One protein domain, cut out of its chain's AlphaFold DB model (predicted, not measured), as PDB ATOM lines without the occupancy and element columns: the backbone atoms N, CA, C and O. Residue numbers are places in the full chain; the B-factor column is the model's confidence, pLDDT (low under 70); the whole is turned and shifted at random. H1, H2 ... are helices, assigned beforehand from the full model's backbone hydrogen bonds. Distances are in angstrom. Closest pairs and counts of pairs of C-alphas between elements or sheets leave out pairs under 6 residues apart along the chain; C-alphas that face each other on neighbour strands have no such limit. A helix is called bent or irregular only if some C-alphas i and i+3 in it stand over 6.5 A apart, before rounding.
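Overview. This is residues 180 to 239 and 250 to 319 of the 350 residues of an uncharacterized protein of Leishmania braziliensis (UniProt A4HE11). A helical hairpin, H6 and H7 side by side, packs with one side on a group of short helices, H1 to H4, while H8 packs on the other side of H6. H5 comes just before H6 and reaches away from the hairpin, and these two helices one after the other make the longest axis. H4 lies nearest the middle. The printed part has 130 residues with eight named helices, H1 to H8 in chain order, and no named strand, and its class is all helix. It is compact, with a radius of gyration of the C-alphas of 14.6 A and spans of 51 by 36 by 26 A.

Arrangement. H6, residues 268 to 287, is the hub, touching three other helices. With H7, residues 291 to 305, it forms a helical hairpin at a shallow tilt of 24 degrees, opposite ways; the closest C-alphas, of Ala 285 and Arg 294, are 5.4 A apart. With residues 274 to 281 alone H6 touches H2, residues 198 to 208, about perpendicular at 80 degrees, closest at the C-alphas of Leu 208 and Leu 278, 5.7 A. With residues 268 to 275 alone it touches H8, residues 310 to 317, at a steep tilt of 57 degrees, closest at the C-alphas of Arg 272 and Leu 316, 5.2 A. H2 touches H3, residues 213 to 218, at a steep tilt of 60 degrees, closest at the C-alphas of Cys 206 and Arg 213, 6.4 A. H7, with residues 303 to 305 alone, touches H4, residues 223 to 232, closest at the C-alphas of Gly 232 and Asn 303, 5.2 A. H4 touches H1, residues 191 to 194, closest at the C-alphas of Tyr 194 and Gly 225, 5.2 A. H5, residues 250 to 265, touches no helix; it is near H3, and meets H6 only through their link. The helix packing is mostly crossed, with one of five tilted touching pairs shallow. Each O i to N i+4 pair is within hydrogen-bond range in H2, H3, H5, H6 and H8, against 3 of 6 in H4 and 10 of 11 in H7; H1 is too short for such a pair.

Along the chain. H6 runs 28.3 A from C-alpha 268 at (105.646, 118.686, 146.403) to C-alpha 287 at (114.321, 136.597, 166.548). H5 is 22.7 A long, H7 21.2 A, H4 16.0 A and H2 14.7 A. H4 is irregular, with C-alphas 224 and 227 8.6 A apart. H1, H3 and H8 have 4, 6 and 8 residues, and H8 ends at C-alpha 317, (106.375, 129.457, 147.817).

Size, cuts and confidence. The C-alphas farthest apart, of Ala 250 and Arg 287, are 51.0 A apart. Residues 240 to 249 are not printed, with 15.1 A between C-alphas 239 and 250. The links printed whole between named helices are tight. The mean pLDDT of the printed part is 86.2, with residues 186, 234 to 239, 250 to 251 and 319 under 70.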
ATOM      1  N   THR A 180     127.473 119.314 171.929       82.38
ATOM      2  CA  THR A 180     127.559 120.490 171.077       82.38
ATOM      3  C   THR A 180     126.800 120.206 169.784       82.38
ATOM      4  O   THR A 180     126.916 119.103 169.242       82.38
ATOM      5  N   PRO A 181     126.004 121.164 169.283       85.50
ATOM      6  CA  PRO A 181     125.423 121.052 167.954       85.50
ATOM      7  C   PRO A 181     126.491 120.836 166.883       85.50
ATOM      8  O   PRO A 181     127.609 121.357 167.003       85.50
ATOM      9  N   SER A 182     126.130 120.143 165.804       85.12
ATOM     10  CA  SER A 182     127.009 120.005 164.647       85.12
ATOM     11  C   SER A 182     127.349 121.375 164.066       85.12
ATOM     12  O   SER A 182     126.491 122.243 163.876       85.12
ATOM     13  N   SER A 183     128.636 121.584 163.786       82.00
ATOM     14  CA  SER A 183     129.118 122.838 163.217       82.00
ATOM     15  C   SER A 183     128.809 122.876 161.724       82.00
ATOM     16  O   SER A 183     129.549 122.329 160.912       82.00
ATOM     17  N   LEU A 184     127.714 123.543 161.370       80.25
ATOM     18  CA  LEU A 184     127.412 123.895 159.985       80.25
ATOM     19  C   LEU A 184     128.282 125.086 159.581       80.25
ATOM     20  O   LEU A 184     128.343 126.090 160.304       80.25
ATOM     21  N   ARG A 185     128.985 124.989 158.450       72.19
ATOM     22  CA  ARG A 185     129.894 126.053 158.007       72.19
ATOM     23  C   ARG A 185     129.216 126.977 157.002       72.19
ATOM     24  O   ARG A 185     128.228 126.646 156.355       72.19
ATOM     25  N   ARG A 186     129.753 128.193 156.902       67.31
ATOM     26  CA  ARG A 186     129.481 129.104 155.787       67.31
ATOM     27  C   ARG A 186     130.666 129.039 154.819       67.31
ATOM     28  O   ARG A 186     131.797 129.081 155.304       67.31
ATOM     29  N   PRO A 187     130.445 129.004 153.493       70.38
ATOM     30  CA  PRO A 187     129.151 128.956 152.795       70.38
ATOM     31  C   PRO A 187     128.405 127.625 153.014       70.38
ATOM     32  O   PRO A 187     129.032 126.629 153.349       70.38
ATOM     33  N   LEU A 188     127.072 127.637 152.857       71.75
ATOM     34  CA  LEU A 188     126.206 126.467 153.068       71.75
ATOM     35  C   LEU A 188     126.632 125.315 152.146       71.75
ATOM     36  O   LEU A 188     126.502 125.436 150.927       71.75
ATOM     37  N   ASN A 189     127.126 124.218 152.718       78.56
ATOM     38  CA  ASN A 189     127.451 123.003 151.978       78.56
ATOM     39  C   ASN A 189     126.422 121.915 152.307       78.56
ATOM     40  O   ASN A 189     126.253 121.549 153.468       78.56
ATOM     41  N   PHE A 190     125.748 121.368 151.292       78.81
ATOM     42  CA  PHE A 190     124.776 120.282 151.475       78.81
ATOM     43  C   PHE A 190     125.410 119.019 152.065       78.81
ATOM     44  O   PHE A 190     124.731 118.249 152.740       78.81
ATOM     45  N   GLN A 191     126.722 118.837 151.881       85.50
ATOM     46  CA  GLN A 191     127.478 117.750 152.503       85.50
ATOM     47  C   GLN A 191     127.437 117.813 154.036       85.50
ATOM     48  O   GLN A 191     127.439 116.769 154.685       85.50
ATOM     49  N   ASP A 192     127.317 119.010 154.616       86.94
ATOM     50  CA  ASP A 192     127.251 119.183 156.068       86.94
ATOM     51  C   ASP A 192     125.968 118.559 156.649       86.94
ATOM     52  O   ASP A 192     125.967 118.115 157.796       86.94
ATOM     53  N   LEU A 193     124.888 118.445 155.857       91.31
ATOM     54  CA  LEU A 193     123.655 117.774 156.288       91.31
ATOM     55  C   LEU A 193     123.838 116.264 156.472       91.31
ATOM     56  O   LEU A 193     123.133 115.686 157.293       91.31
ATOM     57  N   TYR A 194     124.775 115.634 155.757       91.81
ATOM     58  CA  TYR A 194     125.120 114.216 155.938       91.81
ATOM     59  C   TYR A 194     126.002 113.976 157.164       91.81
ATOM     60  O   TYR A 194     126.074 112.855 157.659       91.81
ATOM     61  N   ALA A 195     126.691 115.017 157.633       90.31
ATOM     62  CA  ALA A 195     127.580 114.958 158.787       90.31
ATOM     63  C   ALA A 195     126.858 115.229 160.119       90.31
ATOM     64  O   ALA A 195     127.503 115.238 161.168       90.31
ATOM     65  N   LEU A 196     125.541 115.466 160.086       91.50
ATOM     66  CA  LEU A 196     124.741 115.659 161.289       91.50
ATOM     67  C   LEU A 196     124.806 114.425 162.192       91.50
ATOM     68  O   LEU A 196     124.882 113.282 161.740       91.50
ATOM     69  N   SER A 197     124.719 114.650 163.502       91.12
ATOM     70  CA  SER A 197     124.554 113.538 164.432       91.12
ATOM     71  C   SER A 197     123.235 112.803 164.168       91.12
ATOM     72  O   SER A 197     122.265 113.371 163.658       91.12
ATOM     73  N   THR A 198     123.148 111.535 164.581       91.50
ATOM     74  CA  THR A 198     121.907 110.754 164.458       91.50
ATOM     75  C   THR A 198     120.721 111.483 165.091       91.50
ATOM     76  O   THR A 198     119.648 111.532 164.497       91.50
ATOM     77  N   TRP A 199     120.909 112.105 166.263       92.94
ATOM     78  CA  TRP A 199     119.853 112.889 166.910       92.94
ATOM     79  C   TRP A 199     119.414 114.076 166.048       92.94
ATOM     80  O   TRP A 199     118.216 114.282 165.882       92.94
ATOM     81  N   GLU A 200     120.355 114.817 165.456       94.25
ATOM     82  CA  GLU A 200     120.042 115.973 164.610       94.25
ATOM     83  C   GLU A 200     119.298 115.576 163.336       94.25
ATOM     84  O   GLU A 200     118.369 116.274 162.945       94.25
ATOM     85  N   HIS A 201     119.618 114.431 162.730       94.75
ATOM     86  CA  HIS A 201     118.829 113.905 161.615       94.75
ATOM     87  C   HIS A 201     117.369 113.651 162.007       94.75
ATOM     88  O   HIS A 201     116.452 114.098 161.313       94.75
ATOM     89  N   TYR A 202     117.134 112.982 163.140       95.44
ATOM     90  CA  TYR A 202     115.775 112.789 163.646       95.44
ATOM     91  C   TYR A 202     115.117 114.113 164.036       95.44
ATOM     92  O   TYR A 202     113.920 114.278 163.822       95.44
ATOM     93  N   TYR A 203     115.868 115.060 164.597       95.62
ATOM     94  CA  TYR A 203     115.353 116.379 164.945       95.62
ATOM     95  C   TYR A 203     114.891 117.131 163.694       95.62
ATOM     96  O   TYR A 203     113.778 117.652 163.671       95.62
ATOM     97  N   VAL A 204     115.680 117.127 162.616       96.50
ATOM     98  CA  VAL A 204     115.270 117.725 161.339       96.50
ATOM     99  C   VAL A 204     113.992 117.064 160.830       96.50
ATOM    100  O   VAL A 204     113.014 117.755 160.560       96.50
ATOM    101  N   LEU A 205     113.959 115.734 160.743       96.19
ATOM    102  CA  LEU A 205     112.819 115.024 160.159       96.19
ATOM    103  C   LEU A 205     111.548 115.157 161.004       96.19
ATOM    104  O   LEU A 205     110.491 115.484 160.470       96.19
ATOM    105  N   CYS A 206     111.642 114.949 162.315       95.06
ATOM    106  CA  CYS A 206     110.476 114.950 163.191       95.06
ATOM    107  C   CYS A 206     110.065 116.353 163.637       95.06
ATOM    108  O   CYS A 206     108.885 116.686 163.599       95.06
ATOM    109  N   GLN A 207     111.017 117.192 164.050       94.75
ATOM    110  CA  GLN A 207     110.701 118.491 164.652       94.75
ATOM    111  C   GLN A 207     110.592 119.599 163.605       94.75
ATOM    112  O   GLN A 207     109.615 120.353 163.624       94.75
ATOM    113  N   LEU A 208     111.540 119.681 162.663       95.56
ATOM    114  CA  LEU A 208     111.536 120.741 161.645       95.56
ATOM    115  C   LEU A 208     110.590 120.432 160.480       95.56
ATOM    116  O   LEU A 208     109.828 121.303 160.070       95.56
ATOM    117  N   LEU A 209     110.614 119.198 159.972       94.62
ATOM    118  CA  LEU A 209     109.817 118.777 158.815       94.62
ATOM    119  C   LEU A 209     108.464 118.155 159.208       94.62
ATOM    120  O   LEU A 209     107.583 118.039 158.361       94.62
ATOM    121  N   GLY A 210     108.261 117.814 160.484       93.00
ATOM    122  CA  GLY A 210     106.971 117.332 160.992       93.00
ATOM    123  C   GLY A 210     106.629 115.892 160.596       93.00
ATOM    124  O   GLY A 210     105.450 115.555 160.520       93.00
ATOM    125  N   LEU A 211     107.629 115.054 160.308       93.88
ATOM    126  CA  LEU A 211     107.423 113.637 160.014       93.88
ATOM    127  C   LEU A 211     107.256 112.813 161.290       93.88
ATOM    128  O   LEU A 211     107.946 113.017 162.293       93.88
ATOM    129  N   GLU A 212     106.385 111.812 161.233       92.38
ATOM    130  CA  GLU A 212     106.233 110.883 162.345       92.38
ATOM    131  C   GLU A 212     107.475 110.003 162.503       92.38
ATOM    132  O   GLU A 212     108.089 109.557 161.531       92.38
ATOM    133  N   ARG A 213     107.818 109.695 163.755       90.88
ATOM    134  CA  ARG A 213     108.965 108.844 164.083       90.88
ATOM    135  C   ARG A 213     108.886 107.473 163.407       90.88
ATOM    136  O   ARG A 213     109.861 107.016 162.823       90.88
ATOM    137  N   SER A 214     107.704 106.862 163.457       91.50
ATOM    138  CA  SER A 214     107.389 105.583 162.813       91.50
ATOM    139  C   SER A 214     107.694 105.609 161.317       91.50
ATOM    140  O   SER A 214     108.318 104.680 160.814       91.50
ATOM    141  N   GLN A 215     107.314 106.689 160.627       92.44
ATOM    142  CA  GLN A 215     107.569 106.880 159.199       92.44
ATOM    143  C   GLN A 215     109.063 107.048 158.911       92.44
ATOM    144  O   GLN A 215     109.576 106.464 157.958       92.44
ATOM    145  N   VAL A 216     109.775 107.823 159.735       93.25
ATOM    146  CA  VAL A 216     111.228 108.019 159.602       93.25
ATOM    147  C   VAL A 216     111.974 106.690 159.708       93.25
ATOM    148  O   VAL A 216     112.849 106.413 158.881       93.25
ATOM    149  N   ASP A 217     111.595 105.868 160.686       92.44
ATOM    150  CA  ASP A 217     112.200 104.562 160.942       92.44
ATOM    151  C   ASP A 217     111.825 103.547 159.852       92.44
ATOM    152  O   ASP A 217     112.708 102.914 159.270       92.44
ATOM    153  N   SER A 218     110.539 103.435 159.496       90.50
ATOM    154  CA  SER A 218     110.068 102.479 158.482       90.50
ATOM    155  C   SER A 218     110.647 102.761 157.098       90.50
ATOM    156  O   SER A 218     110.934 101.838 156.338       90.50
ATOM    157  N   LEU A 219     110.843 104.039 156.770       91.00
ATOM    158  CA  LEU A 219     111.436 104.463 155.507       91.00
ATOM    159  C   LEU A 219     112.965 104.545 155.576       91.00
ATOM    160  O   LEU A 219     113.584 104.848 154.556       91.00
ATOM    161  N   ARG A 220     113.596 104.259 156.724       91.50
ATOM    162  CA  ARG A 220     115.057 104.316 156.927       91.50
ATOM    163  C   ARG A 220     115.654 105.646 156.445       91.50
ATOM    164  O   ARG A 220     116.674 105.667 155.764       91.50
ATOM    165  N   LEU A 221     114.981 106.761 156.741       91.69
ATOM    166  CA  LEU A 221     115.342 108.076 156.189       91.69
ATOM    167  C   LEU A 221     116.666 108.612 156.736       91.69
ATOM    168  O   LEU A 221     117.363 109.340 156.037       91.69
ATOM    169  N   VAL A 222     117.004 108.256 157.976       92.06
ATOM    170  CA  VAL A 222     118.238 108.689 158.651       92.06
ATOM    171  C   VAL A 222     119.463 107.950 158.122       92.06
ATOM    172  O   VAL A 222     120.569 108.485 158.150       92.06
ATOM    173  N   GLU A 223     119.286 106.730 157.620       89.94
ATOM    174  CA  GLU A 223     120.404 105.929 157.147       89.94
ATOM    175  C   GLU A 223     121.088 106.591 155.955       89.94
ATOM    176  O   GLU A 223     120.449 106.921 154.954       89.94
ATOM    177  N   TYR A 224     122.400 106.794 156.089       85.44
ATOM    178  CA  TYR A 224     123.241 107.458 155.091       85.44
ATOM    179  C   TYR A 224     122.753 108.859 154.689       85.44
ATOM    180  O   TYR A 224     123.135 109.353 153.634       85.44
ATOM    181  N   GLY A 225     121.903 109.499 155.502       85.50
ATOM    182  CA  GLY A 225     121.312 110.790 155.166       85.50
ATOM    183  C   GLY A 225     120.371 110.745 153.958       85.50
ATOM    184  O   GLY A 225     120.234 111.757 153.285       85.50
ATOM    185  N   ALA A 226     119.699 109.619 153.685       88.38
ATOM    186  CA  ALA A 226     118.836 109.450 152.506       88.38
ATOM    187  C   ALA A 226     117.774 110.554 152.331       88.38
ATOM    188  O   ALA A 226     117.390 110.889 151.209       88.38
ATOM    189  N   TRP A 227     117.285 111.139 153.429       92.75
ATOM    190  CA  TRP A 227     116.369 112.279 153.368       92.75
ATOM    191  C   TRP A 227     116.973 113.526 152.714       92.75
ATOM    192  O   TRP A 227     116.217 114.315 152.159       92.75
ATOM    193  N   VAL A 228     118.293 113.723 152.769       92.25
ATOM    194  CA  VAL A 228     118.971 114.892 152.191       92.25
ATOM    195  C   VAL A 228     118.826 114.872 150.672       92.25
ATOM    196  O   VAL A 228     118.367 115.858 150.096       92.25
ATOM    197  N   ASP A 229     119.099 113.730 150.038       89.31
ATOM    198  CA  ASP A 229     118.909 113.534 148.596       89.31
ATOM    199  C   ASP A 229     117.440 113.696 148.187       89.31
ATOM    200  O   ASP A 229     117.103 114.427 147.249       89.31
ATOM    201  N   LEU A 230     116.540 113.041 148.928       88.44
ATOM    202  CA  LEU A 230     115.105 113.080 148.650       88.44
ATOM    203  C   LEU A 230     114.550 114.497 148.763       88.44
ATOM    204  O   LEU A 230     113.738 114.901 147.935       88.44
ATOM    205  N   LEU A 231     114.998 115.260 149.760       87.12
ATOM    206  CA  LEU A 231     114.582 116.641 149.972       87.12
ATOM    207  C   LEU A 231     115.125 117.576 148.881       87.12
ATOM    208  O   LEU A 231     114.420 118.514 148.512       87.12
ATOM    209  N   GLY A 232     116.308 117.275 148.333       81.38
ATOM    210  CA  GLY A 232     116.907 117.965 147.188       81.38
ATOM    211  C   GLY A 232     116.090 117.846 145.905       81.38
ATOM    212  O   GLY A 232     116.012 118.798 145.142       81.38
ATOM    213  N   GLY A 233     115.365 116.735 145.728       74.06
ATOM    214  CA  GLY A 233     114.699 116.409 144.459       74.06
ATOM    215  C   GLY A 233     115.380 115.283 143.684       74.06
ATOM    216  O   GLY A 233     114.888 114.894 142.625       74.06
ATOM    217  N   ALA A 234     116.448 114.694 144.230       68.88
ATOM    218  CA  ALA A 234     117.078 113.536 143.627       68.88
ATOM    219  C   ALA A 234     116.098 112.351 143.588       68.88
ATOM    220  O   ALA A 234     115.468 111.982 144.584       68.88
ATOM    221  N   SER A 235     115.982 111.721 142.416       57.47
ATOM    222  CA  SER A 235     115.290 110.438 142.295       57.47
ATOM    223  C   SER A 235     116.081 109.388 143.073       57.47
ATOM    224  O   SER A 235     117.190 109.048 142.677       57.47
ATOM    225  N   ALA A 236     115.505 108.949 144.194       53.78
ATOM    226  CA  ALA A 236     115.973 107.945 145.150       53.78
ATOM    227  C   ALA A 236     117.316 107.245 144.844       53.78
ATOM    228  O   ALA A 236     117.465 106.493 143.876       53.78
ATOM    229  N   VAL A 237     118.271 107.430 145.757       49.91
ATOM    230  CA  VAL A 237     119.592 106.793 145.746       49.91
ATOM    231  C   VAL A 237     119.476 105.269 145.632       49.91
ATOM    232  O   VAL A 237     118.841 104.606 146.455       49.91
ATOM    233  N   ARG A 238     120.128 104.693 144.614       49.41
ATOM    234  CA  ARG A 238     120.297 103.239 144.480       49.41
ATOM    235  C   ARG A 238     121.303 102.744 145.521       49.41
ATOM    236  O   ARG A 238     122.459 103.157 145.487       49.41
ATOM    237  N   LEU A 239     120.890 101.822 146.394       48.59
ATOM    238  CA  LEU A 239     121.809 101.129 147.306       48.59
ATOM    239  C   LEU A 239     122.903 100.352 146.534       48.59
ATOM    240  O   LEU A 239     122.647  99.854 145.429       48.59
ATOM    241  N   ALA A 250     112.584  89.572 144.936       62.97
ATOM    242  CA  ALA A 250     111.741  89.976 146.064       62.97
ATOM    243  C   ALA A 250     112.335  91.169 146.838       62.97
ATOM    244  O   ALA A 250     111.608  92.095 147.189       62.97
ATOM    245  N   ALA A 251     113.660  91.188 147.039       68.69
ATOM    246  CA  ALA A 251     114.347  92.314 147.674       68.69
ATOM    247  C   ALA A 251     114.281  93.589 146.815       68.69
ATOM    248  O   ALA A 251     113.965  94.651 147.332       68.69
ATOM    249  N   ALA A 252     114.463  93.484 145.492       73.56
ATOM    250  CA  ALA A 252     114.353  94.639 144.600       73.56
ATOM    251  C   ALA A 252     112.923  95.188 144.507       73.56
ATOM    252  O   ALA A 252     112.755  96.398 144.397       73.56
ATOM    253  N   ALA A 253     111.897  94.331 144.562       77.62
ATOM    254  CA  ALA A 253     110.507  94.786 144.608       77.62
ATOM    255  C   ALA A 253     110.201  95.536 145.917       77.62
ATOM    256  O   ALA A 253     109.551  96.580 145.892       77.62
ATOM    257  N   HIS A 254     110.713  95.040 147.047       81.06
ATOM    258  CA  HIS A 254     110.582  95.706 148.342       81.06
ATOM    259  C   HIS A 254     111.332  97.047 148.386       81.06
ATOM    260  O   HIS A 254     110.755  98.056 148.786       81.06
ATOM    261  N   ASP A 255     112.573  97.089 147.897       79.88
ATOM    262  CA  ASP A 255     113.367  98.318 147.828       79.88
ATOM    263  C   ASP A 255     112.739  99.357 146.888       79.88
ATOM    264  O   ASP A 255     112.747 100.552 147.187       79.88
ATOM    265  N   ALA A 256     112.145  98.918 145.773       81.44
ATOM    266  CA  ALA A 256     111.404  99.796 144.872       81.44
ATOM    267  C   ALA A 256     110.148 100.377 145.544       81.44
ATOM    268  O   ALA A 256     109.895 101.577 145.426       81.44
ATOM    269  N   ALA A 257     109.401  99.564 146.298       84.06
ATOM    270  CA  ALA A 257     108.241 100.033 147.054       84.06
ATOM    271  C   ALA A 257     108.640 101.047 148.141       84.06
ATOM    272  O   ALA A 257     108.028 102.110 148.242       84.06
ATOM    273  N   LEU A 258     109.711 100.777 148.897       85.44
ATOM    274  CA  LEU A 258     110.257 101.722 149.881       85.44
ATOM    275  C   LEU A 258     110.716 103.027 149.223       85.44
ATOM    276  O   LEU A 258     110.447 104.115 149.729       85.44
ATOM    277  N   SER A 259     111.389 102.932 148.077       84.38
ATOM    278  CA  SER A 259     111.811 104.086 147.284       84.38
ATOM    279  C   SER A 259     110.626 104.947 146.844       84.38
ATOM    280  O   SER A 259     110.707 106.175 146.897       84.38
ATOM    281  N   GLN A 260     109.523 104.326 146.427       87.00
ATOM    282  CA  GLN A 260     108.309 105.044 146.052       87.00
ATOM    283  C   GLN A 260     107.671 105.736 147.264       87.00
ATOM    284  O   GLN A 260     107.392 106.931 147.200       87.00
ATOM    285  N   GLN A 261     107.522 105.034 148.390       89.56
ATOM    286  CA  GLN A 261     106.968 105.617 149.618       89.56
ATOM    287  C   GLN A 261     107.804 106.798 150.132       89.56
ATOM    288  O   GLN A 261     107.264 107.808 150.585       89.56
ATOM    289  N   ARG A 262     109.135 106.713 150.014       90.75
ATOM    290  CA  ARG A 262     110.048 107.832 150.287       90.75
ATOM    291  C   ARG A 262     109.759 109.027 149.380       90.75
ATOM    292  O   ARG A 262     109.633 110.143 149.874       90.75
ATOM    293  N   ALA A 263     109.629 108.806 148.074       87.12
ATOM    294  CA  ALA A 263     109.332 109.878 147.124       87.12
ATOM    295  C   ALA A 263     107.969 110.538 147.400       87.12
ATOM    296  O   ALA A 263     107.857 111.761 147.346       87.12
ATOM    297  N   GLU A 264     106.952 109.753 147.764       89.75
ATOM    298  CA  GLU A 264     105.628 110.255 148.158       89.75
ATOM    299  C   GLU A 264     105.695 111.094 149.445       89.75
ATOM    300  O   GLU A 264     105.101 112.177 149.515       89.75
ATOM    301  N   CYS A 265     106.481 110.652 150.433       90.75
ATOM    302  CA  CYS A 265     106.740 111.395 151.669       90.75
ATOM    303  C   CYS A 265     107.331 112.787 151.381       90.75
ATOM    304  O   CYS A 265     106.875 113.777 151.953       90.75
ATOM    305  N   PHE A 266     108.235 112.889 150.403       91.12
ATOM    306  CA  PHE A 266     108.814 114.152 149.930       91.12
ATOM    307  C   PHE A 266     108.140 114.701 148.663       91.12
ATOM    308  O   PHE A 266     108.771 115.439 147.900       91.12
ATOM    309  N   SER A 267     106.862 114.384 148.432       89.06
ATOM    310  CA  SER A 267     106.076 114.984 147.349       89.06
ATOM    311  C   SER A 267     105.986 116.506 147.498       89.06
ATOM    312  O   SER A 267     106.114 117.050 148.596       89.06
ATOM    313  N   LEU A 268     105.720 117.219 146.401       85.88
ATOM    314  CA  LEU A 268     105.646 118.686 146.403       85.88
ATOM    315  C   LEU A 268     104.639 119.227 147.436       85.88
ATOM    316  O   LEU A 268     104.930 120.194 148.136       85.88
ATOM    317  N   ALA A 269     103.480 118.578 147.583       86.75
ATOM    318  CA  ALA A 269     102.473 118.957 148.576       86.75
ATOM    319  C   ALA A 269     102.998 118.821 150.018       86.75
ATOM    320  O   ALA A 269     102.759 119.690 150.858       86.75
ATOM    321  N   ASN A 270     103.762 117.764 150.304       90.44
ATOM    322  CA  ASN A 270     104.391 117.579 151.611       90.44
ATOM    323  C   ASN A 270     105.527 118.576 151.833       90.44
ATOM    324  O   ASN A 270     105.582 119.191 152.897       90.44
ATOM    325  N   ARG A 271     106.360 118.827 150.816       90.31
ATOM    326  CA  ARG A 271     107.410 119.853 150.879       90.31
ATOM    327  C   ARG A 271     106.845 121.240 151.160       90.31
ATOM    328  O   ARG A 271     107.454 121.969 151.926       90.31
ATOM    329  N   ARG A 272     105.668 121.600 150.635       90.19
ATOM    330  CA  ARG A 272     104.995 122.871 150.981       90.19
ATOM    331  C   ARG A 272     104.680 122.978 152.472       90.19
ATOM    332  O   ARG A 272     104.960 124.004 153.088       90.19
ATOM    333  N   ARG A 273     104.140 121.910 153.071       90.50
ATOM    334  CA  ARG A 273     103.856 121.867 154.517       90.50
ATOM    335  C   ARG A 273     105.143 121.955 155.340       90.50
ATOM    336  O   ARG A 273     105.228 122.776 156.252       90.50
ATOM    337  N   MET A 274     106.152 121.171 154.961       93.88
ATOM    338  CA  MET A 274     107.489 121.201 155.562       93.88
ATOM    339  C   MET A 274     108.119 122.597 155.478       93.88
ATOM    340  O   MET A 274     108.644 123.094 156.467       93.88
ATOM    341  N   TRP A 275     108.019 123.253 154.320       92.31
ATOM    342  CA  TRP A 275     108.553 124.590 154.066       92.31
ATOM    343  C   TRP A 275     107.893 125.645 154.951       92.31
ATOM    344  O   TRP A 275     108.587 126.425 155.597       92.31
ATOM    345  N   SER A 276     106.559 125.645 155.032       91.00
ATOM    346  CA  SER A 276     105.821 126.578 155.891       91.00
ATOM    347  C   SER A 276     106.250 126.456 157.355       91.00
ATOM    348  O   SER A 276     106.542 127.465 157.998       91.00
ATOM    349  N   ARG A 277     106.346 125.225 157.871       92.31
ATOM    350  CA  ARG A 277     106.814 124.949 159.235       92.31
ATOM    351  C   ARG A 277     108.265 125.391 159.439       92.31
ATOM    352  O   ARG A 277     108.572 126.075 160.411       92.31
ATOM    353  N   LEU A 278     109.151 125.052 158.503       94.69
ATOM    354  CA  LEU A 278     110.565 125.418 158.558       94.69
ATOM    355  C   LEU A 278     110.766 126.938 158.578       94.69
ATOM    356  O   LEU A 278     111.586 127.428 159.351       94.69
ATOM    357  N   CYS A 279     110.002 127.681 157.773       92.81
ATOM    358  CA  CYS A 279     110.033 129.142 157.742       92.81
ATOM    359  C   CYS A 279     109.610 129.758 159.082       92.81
ATOM    360  O   CYS A 279     110.287 130.664 159.564       92.81
ATOM    361  N   GLN A 280     108.555 129.234 159.717       91.88
ATOM    362  CA  GLN A 280     108.124 129.688 161.045       91.88
ATOM    363  C   GLN A 280     109.217 129.463 162.099       91.88
ATOM    364  O   GLN A 280     109.558 130.376 162.854       91.88
ATOM    365  N   VAL A 281     109.828 128.272 162.117       94.50
ATOM    366  CA  VAL A 281     110.927 127.964 163.047       94.50
ATOM    367  C   VAL A 281     112.148 128.844 162.765       94.50
ATOM    368  O   VAL A 281     112.752 129.370 163.699       94.50
ATOM    369  N   LEU A 282     112.500 129.054 161.492       94.94
ATOM    370  CA  LEU A 282     113.621 129.902 161.080       94.94
ATOM    371  C   LEU A 282     113.430 131.360 161.514       94.94
ATOM    372  O   LEU A 282     114.378 131.991 161.994       94.94
ATOM    373  N   GLU A 283     112.222 131.897 161.347       93.50
ATOM    374  CA  GLU A 283     111.879 133.253 161.767       93.50
ATOM    375  C   GLU A 283     112.056 133.409 163.278       93.50
ATOM    376  O   GLU A 283     112.754 134.320 163.732       93.50
ATOM    377  N   VAL A 284     111.501 132.485 164.064       92.94
ATOM    378  CA  VAL A 284     111.620 132.540 165.523       92.94
ATOM    379  C   VAL A 284     113.064 132.341 165.978       92.94
ATOM    380  O   VAL A 284     113.552 133.124 166.793       92.94
ATOM    381  N   ALA A 285     113.781 131.355 165.436       93.50
ATOM    382  CA  ALA A 285     115.191 131.130 165.754       93.50
ATOM    383  C   ALA A 285     116.038 132.378 165.453       93.50
ATOM    384  O   ALA A 285     116.972 132.693 166.192       93.50
ATOM    385  N   SER A 286     115.687 133.125 164.400       92.62
ATOM    386  CA  SER A 286     116.326 134.403 164.075       92.62
ATOM    387  C   SER A 286     116.011 135.484 165.108       92.62
ATOM    388  O   SER A 286     116.939 136.146 165.570       92.62
ATOM    389  N   ARG A 287     114.743 135.631 165.516       91.31
ATOM    390  CA  ARG A 287     114.321 136.597 166.548       91.31
ATOM    391  C   ARG A 287     114.943 136.309 167.918       91.31
ATOM    392  O   ARG A 287     115.319 137.240 168.618       91.31
ATOM    393  N   LEU A 288     115.088 135.034 168.283       90.31
ATOM    394  CA  LEU A 288     115.685 134.607 169.556       90.31
ATOM    395  C   LEU A 288     117.225 134.589 169.541       90.31
ATOM    396  O   LEU A 288     117.850 134.331 170.571       90.31
ATOM    397  N   GLY A 289     117.852 134.852 168.390       90.44
ATOM    398  CA  GLY A 289     119.310 134.852 168.248       90.44
ATOM    399  C   GLY A 289     119.948 133.456 168.272       90.44
ATOM    400  O   GLY A 289     121.148 133.337 168.516       90.44
ATOM    401  N   MET A 290     119.183 132.394 168.003       92.12
ATOM    402  CA  MET A 290     119.657 131.005 168.003       92.12
ATOM    403  C   MET A 290     120.443 130.701 166.720       92.12
ATOM    404  O   MET A 290     119.924 130.126 165.760       92.12
ATOM    405  N   SER A 291     121.708 131.118 166.679       90.06
ATOM    406  CA  SER A 291     122.544 131.112 165.470       90.06
ATOM    407  C   SER A 291     122.678 129.735 164.811       90.06
ATOM    408  O   SER A 291     122.530 129.649 163.588       90.06
ATOM    409  N   THR A 292     122.909 128.677 165.592       90.75
ATOM    410  CA  THR A 292     123.107 127.318 165.069       90.75
ATOM    411  C   THR A 292     121.820 126.713 164.528       90.75
ATOM    412  O   THR A 292     121.815 126.194 163.414       90.75
ATOM    413  N   LEU A 293     120.705 126.857 165.251       93.94
ATOM    414  CA  LEU A 293     119.404 126.393 164.769       93.94
ATOM    415  C   LEU A 293     118.966 127.163 163.519       93.94
ATOM    416  O   LEU A 293     118.531 126.560 162.545       93.94
ATOM    417  N   ARG A 294     119.164 128.486 163.499       94.00
ATOM    418  CA  ARG A 294     118.922 129.309 162.309       94.00
ATOM    419  C   ARG A 294     119.728 128.805 161.111       94.00
ATOM    420  O   ARG A 294     119.201 128.751 160.004       94.00
ATOM    421  N   LEU A 295     120.997 128.448 161.316       92.56
ATOM    422  CA  LEU A 295     121.849 127.934 160.248       92.56
ATOM    423  C   LEU A 295     121.391 126.549 159.770       92.56
ATOM    424  O   LEU A 295     121.339 126.327 158.562       92.56
ATOM    425  N   LEU A 296     120.984 125.664 160.683       94.31
ATOM    426  CA  LEU A 296     120.387 124.371 160.342       94.31
ATOM    427  C   LEU A 296     119.124 124.552 159.501       94.31
ATOM    428  O   LEU A 296     119.044 124.007 158.402       94.31
ATOM    429  N   CYS A 297     118.188 125.387 159.954       94.81
ATOM    430  CA  CYS A 297     116.969 125.678 159.210       94.81
ATOM    431  C   CYS A 297     117.270 126.263 157.824       94.81
ATOM    432  O   CYS A 297     116.680 125.826 156.841       94.81
ATOM    433  N   ALA A 298     118.217 127.201 157.721       92.25
ATOM    434  CA  ALA A 298     118.619 127.784 156.442       92.25
ATOM    435  C   ALA A 298     119.267 126.756 155.497       92.25
ATOM    436  O   ALA A 298     119.027 126.806 154.294       92.25
ATOM    437  N   THR A 299     120.053 125.815 156.026       92.88
ATOM    438  CA  THR A 299     120.687 124.750 155.228       92.88
ATOM    439  C   THR A 299     119.640 123.774 154.695       92.88
ATOM    440  O   THR A 299     119.647 123.445 153.512       92.88
ATOM    441  N   VAL A 300     118.696 123.358 155.547       93.88
ATOM    442  CA  VAL A 300     117.566 122.502 155.151       93.88
ATOM    443  C   VAL A 300     116.693 123.215 154.116       93.88
ATOM    444  O   VAL A 300     116.343 122.617 153.103       93.88
ATOM    445  N   ALA A 301     116.406 124.505 154.321       92.19
ATOM    446  CA  ALA A 301     115.639 125.314 153.381       92.19
ATOM    447  C   ALA A 301     116.354 125.418 152.032       92.19
ATOM    448  O   ALA A 301     115.738 125.177 151.005       92.19
ATOM    449  N   ALA A 302     117.658 125.708 152.025       90.62
ATOM    450  CA  ALA A 302     118.445 125.741 150.798       90.62
ATOM    451  C   ALA A 302     118.392 124.395 150.063       90.62
ATOM    452  O   ALA A 302     118.210 124.386 148.850       90.62
ATOM    453  N   ASN A 303     118.478 123.274 150.791       90.75
ATOM    454  CA  ASN A 303     118.415 121.938 150.202       90.75
ATOM    455  C   ASN A 303     117.066 121.677 149.517       90.75
ATOM    456  O   ASN A 303     117.032 121.100 148.441       90.75
ATOM    457  N   MET A 304     115.961 122.181 150.073       90.44
ATOM    458  CA  MET A 304     114.633 122.072 149.450       90.44
ATOM    459  C   MET A 304     114.511 122.795 148.101       90.44
ATOM    460  O   MET A 304     113.552 122.530 147.377       90.44
ATOM    461  N   LEU A 305     115.433 123.709 147.780       88.25
ATOM    462  CA  LEU A 305     115.373 124.561 146.590       88.25
ATOM    463  C   LEU A 305     116.281 124.098 145.440       88.25
ATOM    464  O   LEU A 305     116.100 124.590 144.331       88.25
ATOM    465  N   VAL A 306     117.252 123.207 145.684       82.81
ATOM    466  CA  VAL A 306     118.377 122.937 144.760       82.81
ATOM    467  C   VAL A 306     117.928 122.456 143.379       82.81
ATOM    468  O   VAL A 306     118.435 122.975 142.387       82.81
ATOM    469  N   ASP A 307     116.950 121.548 143.305       79.19
ATOM    470  CA  ASP A 307     116.482 120.977 142.032       79.19
ATOM    471  C   ASP A 307     115.048 121.396 141.666       79.19
ATOM    472  O   ASP A 307     114.365 120.715 140.895       79.19
ATOM    473  N   LEU A 308     114.552 122.509 142.218       82.00
ATOM    474  CA  LEU A 308     113.246 123.036 141.828       82.00
ATOM    475  C   LEU A 308     113.355 123.898 140.571       82.00
ATOM    476  O   LEU A 308     114.119 124.861 140.508       82.00
ATOM    477  N   ASP A 309     112.526 123.579 139.579       82.19
ATOM    478  CA  ASP A 309     112.265 124.467 138.455       82.19
ATOM    479  C   ASP A 309     111.449 125.696 138.899       82.19
ATOM    480  O   ASP A 309     110.978 125.797 140.036       82.19
ATOM    481  N   ALA A 310     111.282 126.671 138.001       79.75
ATOM    482  CA  ALA A 310     110.571 127.909 138.321       79.75
ATOM    483  C   ALA A 310     109.126 127.653 138.796       79.75
ATOM    484  O   ALA A 310     108.669 128.294 139.743       79.75
ATOM    485  N   ASP A 311     108.434 126.686 138.187       79.62
ATOM    486  CA  ASP A 311     107.058 126.328 138.540       79.62
ATOM    487  C   ASP A 311     106.983 125.570 139.872       79.62
ATOM    488  O   ASP A 311     106.044 125.743 140.650       79.62
ATOM    489  N   GLY A 312     107.950 124.700 140.156       82.94
ATOM    490  CA  GLY A 312     108.100 124.000 141.428       82.94
ATOM    491  C   GLY A 312     108.426 124.961 142.565       82.94
ATOM    492  O   GLY A 312     107.823 124.858 143.631       82.94
ATOM    493  N   LEU A 313     109.295 125.945 142.319       84.50
ATOM    494  CA  LEU A 313     109.607 127.017 143.260       84.50
ATOM    495  C   LEU A 313     108.378 127.883 143.549       84.50
ATOM    496  O   LEU A 313     108.053 128.106 144.713       84.50
ATOM    497  N   ALA A 314     107.668 128.330 142.509       83.19
ATOM    498  CA  ALA A 314     106.444 129.111 142.666       83.19
ATOM    499  C   ALA A 314     105.409 128.338 143.495       83.19
ATOM    500  O   ALA A 314     104.919 128.849 144.499       83.19
ATOM    501  N   ARG A 315     105.170 127.066 143.154       84.25
ATOM    502  CA  ARG A 315     104.265 126.189 143.906       84.25
ATOM    503  C   ARG A 315     104.733 125.934 145.335       84.25
ATOM    504  O   ARG A 315     103.887 125.808 146.214       84.25
ATOM    505  N   LEU A 316     106.039 125.847 145.592       84.38
ATOM    506  CA  LEU A 316     106.572 125.707 146.950       84.38
ATOM    507  C   LEU A 316     106.305 126.972 147.784       84.38
ATOM    508  O   LEU A 316     105.939 126.870 148.955       84.38
ATOM    509  N   MET A 317     106.483 128.145 147.172       82.31
ATOM    510  CA  MET A 317     106.375 129.457 147.817       82.31
ATOM    511  C   MET A 317     104.946 130.001 147.907       82.31
ATOM    512  O   MET A 317     104.710 130.936 148.670       82.31
ATOM    513  N   GLU A 318     103.996 129.448 147.152       78.06
ATOM    514  CA  GLU A 318     102.580 129.797 147.256       78.06
ATOM    515  C   GLU A 318     102.096 129.626 148.704       78.06
ATOM    516  O   GLU A 318     102.025 128.508 149.237       78.06
ATOM    517  N   SER A 319     101.734 130.746 149.331       59.16
ATOM    518  CA  SER A 319     101.204 130.780 150.688       59.16
ATOM    519  C   SER A 319      99.939 129.925 150.783       59.16
ATOM    520  O   SER A 319      99.018 130.034 149.979       59.16
TER     521      SER A 319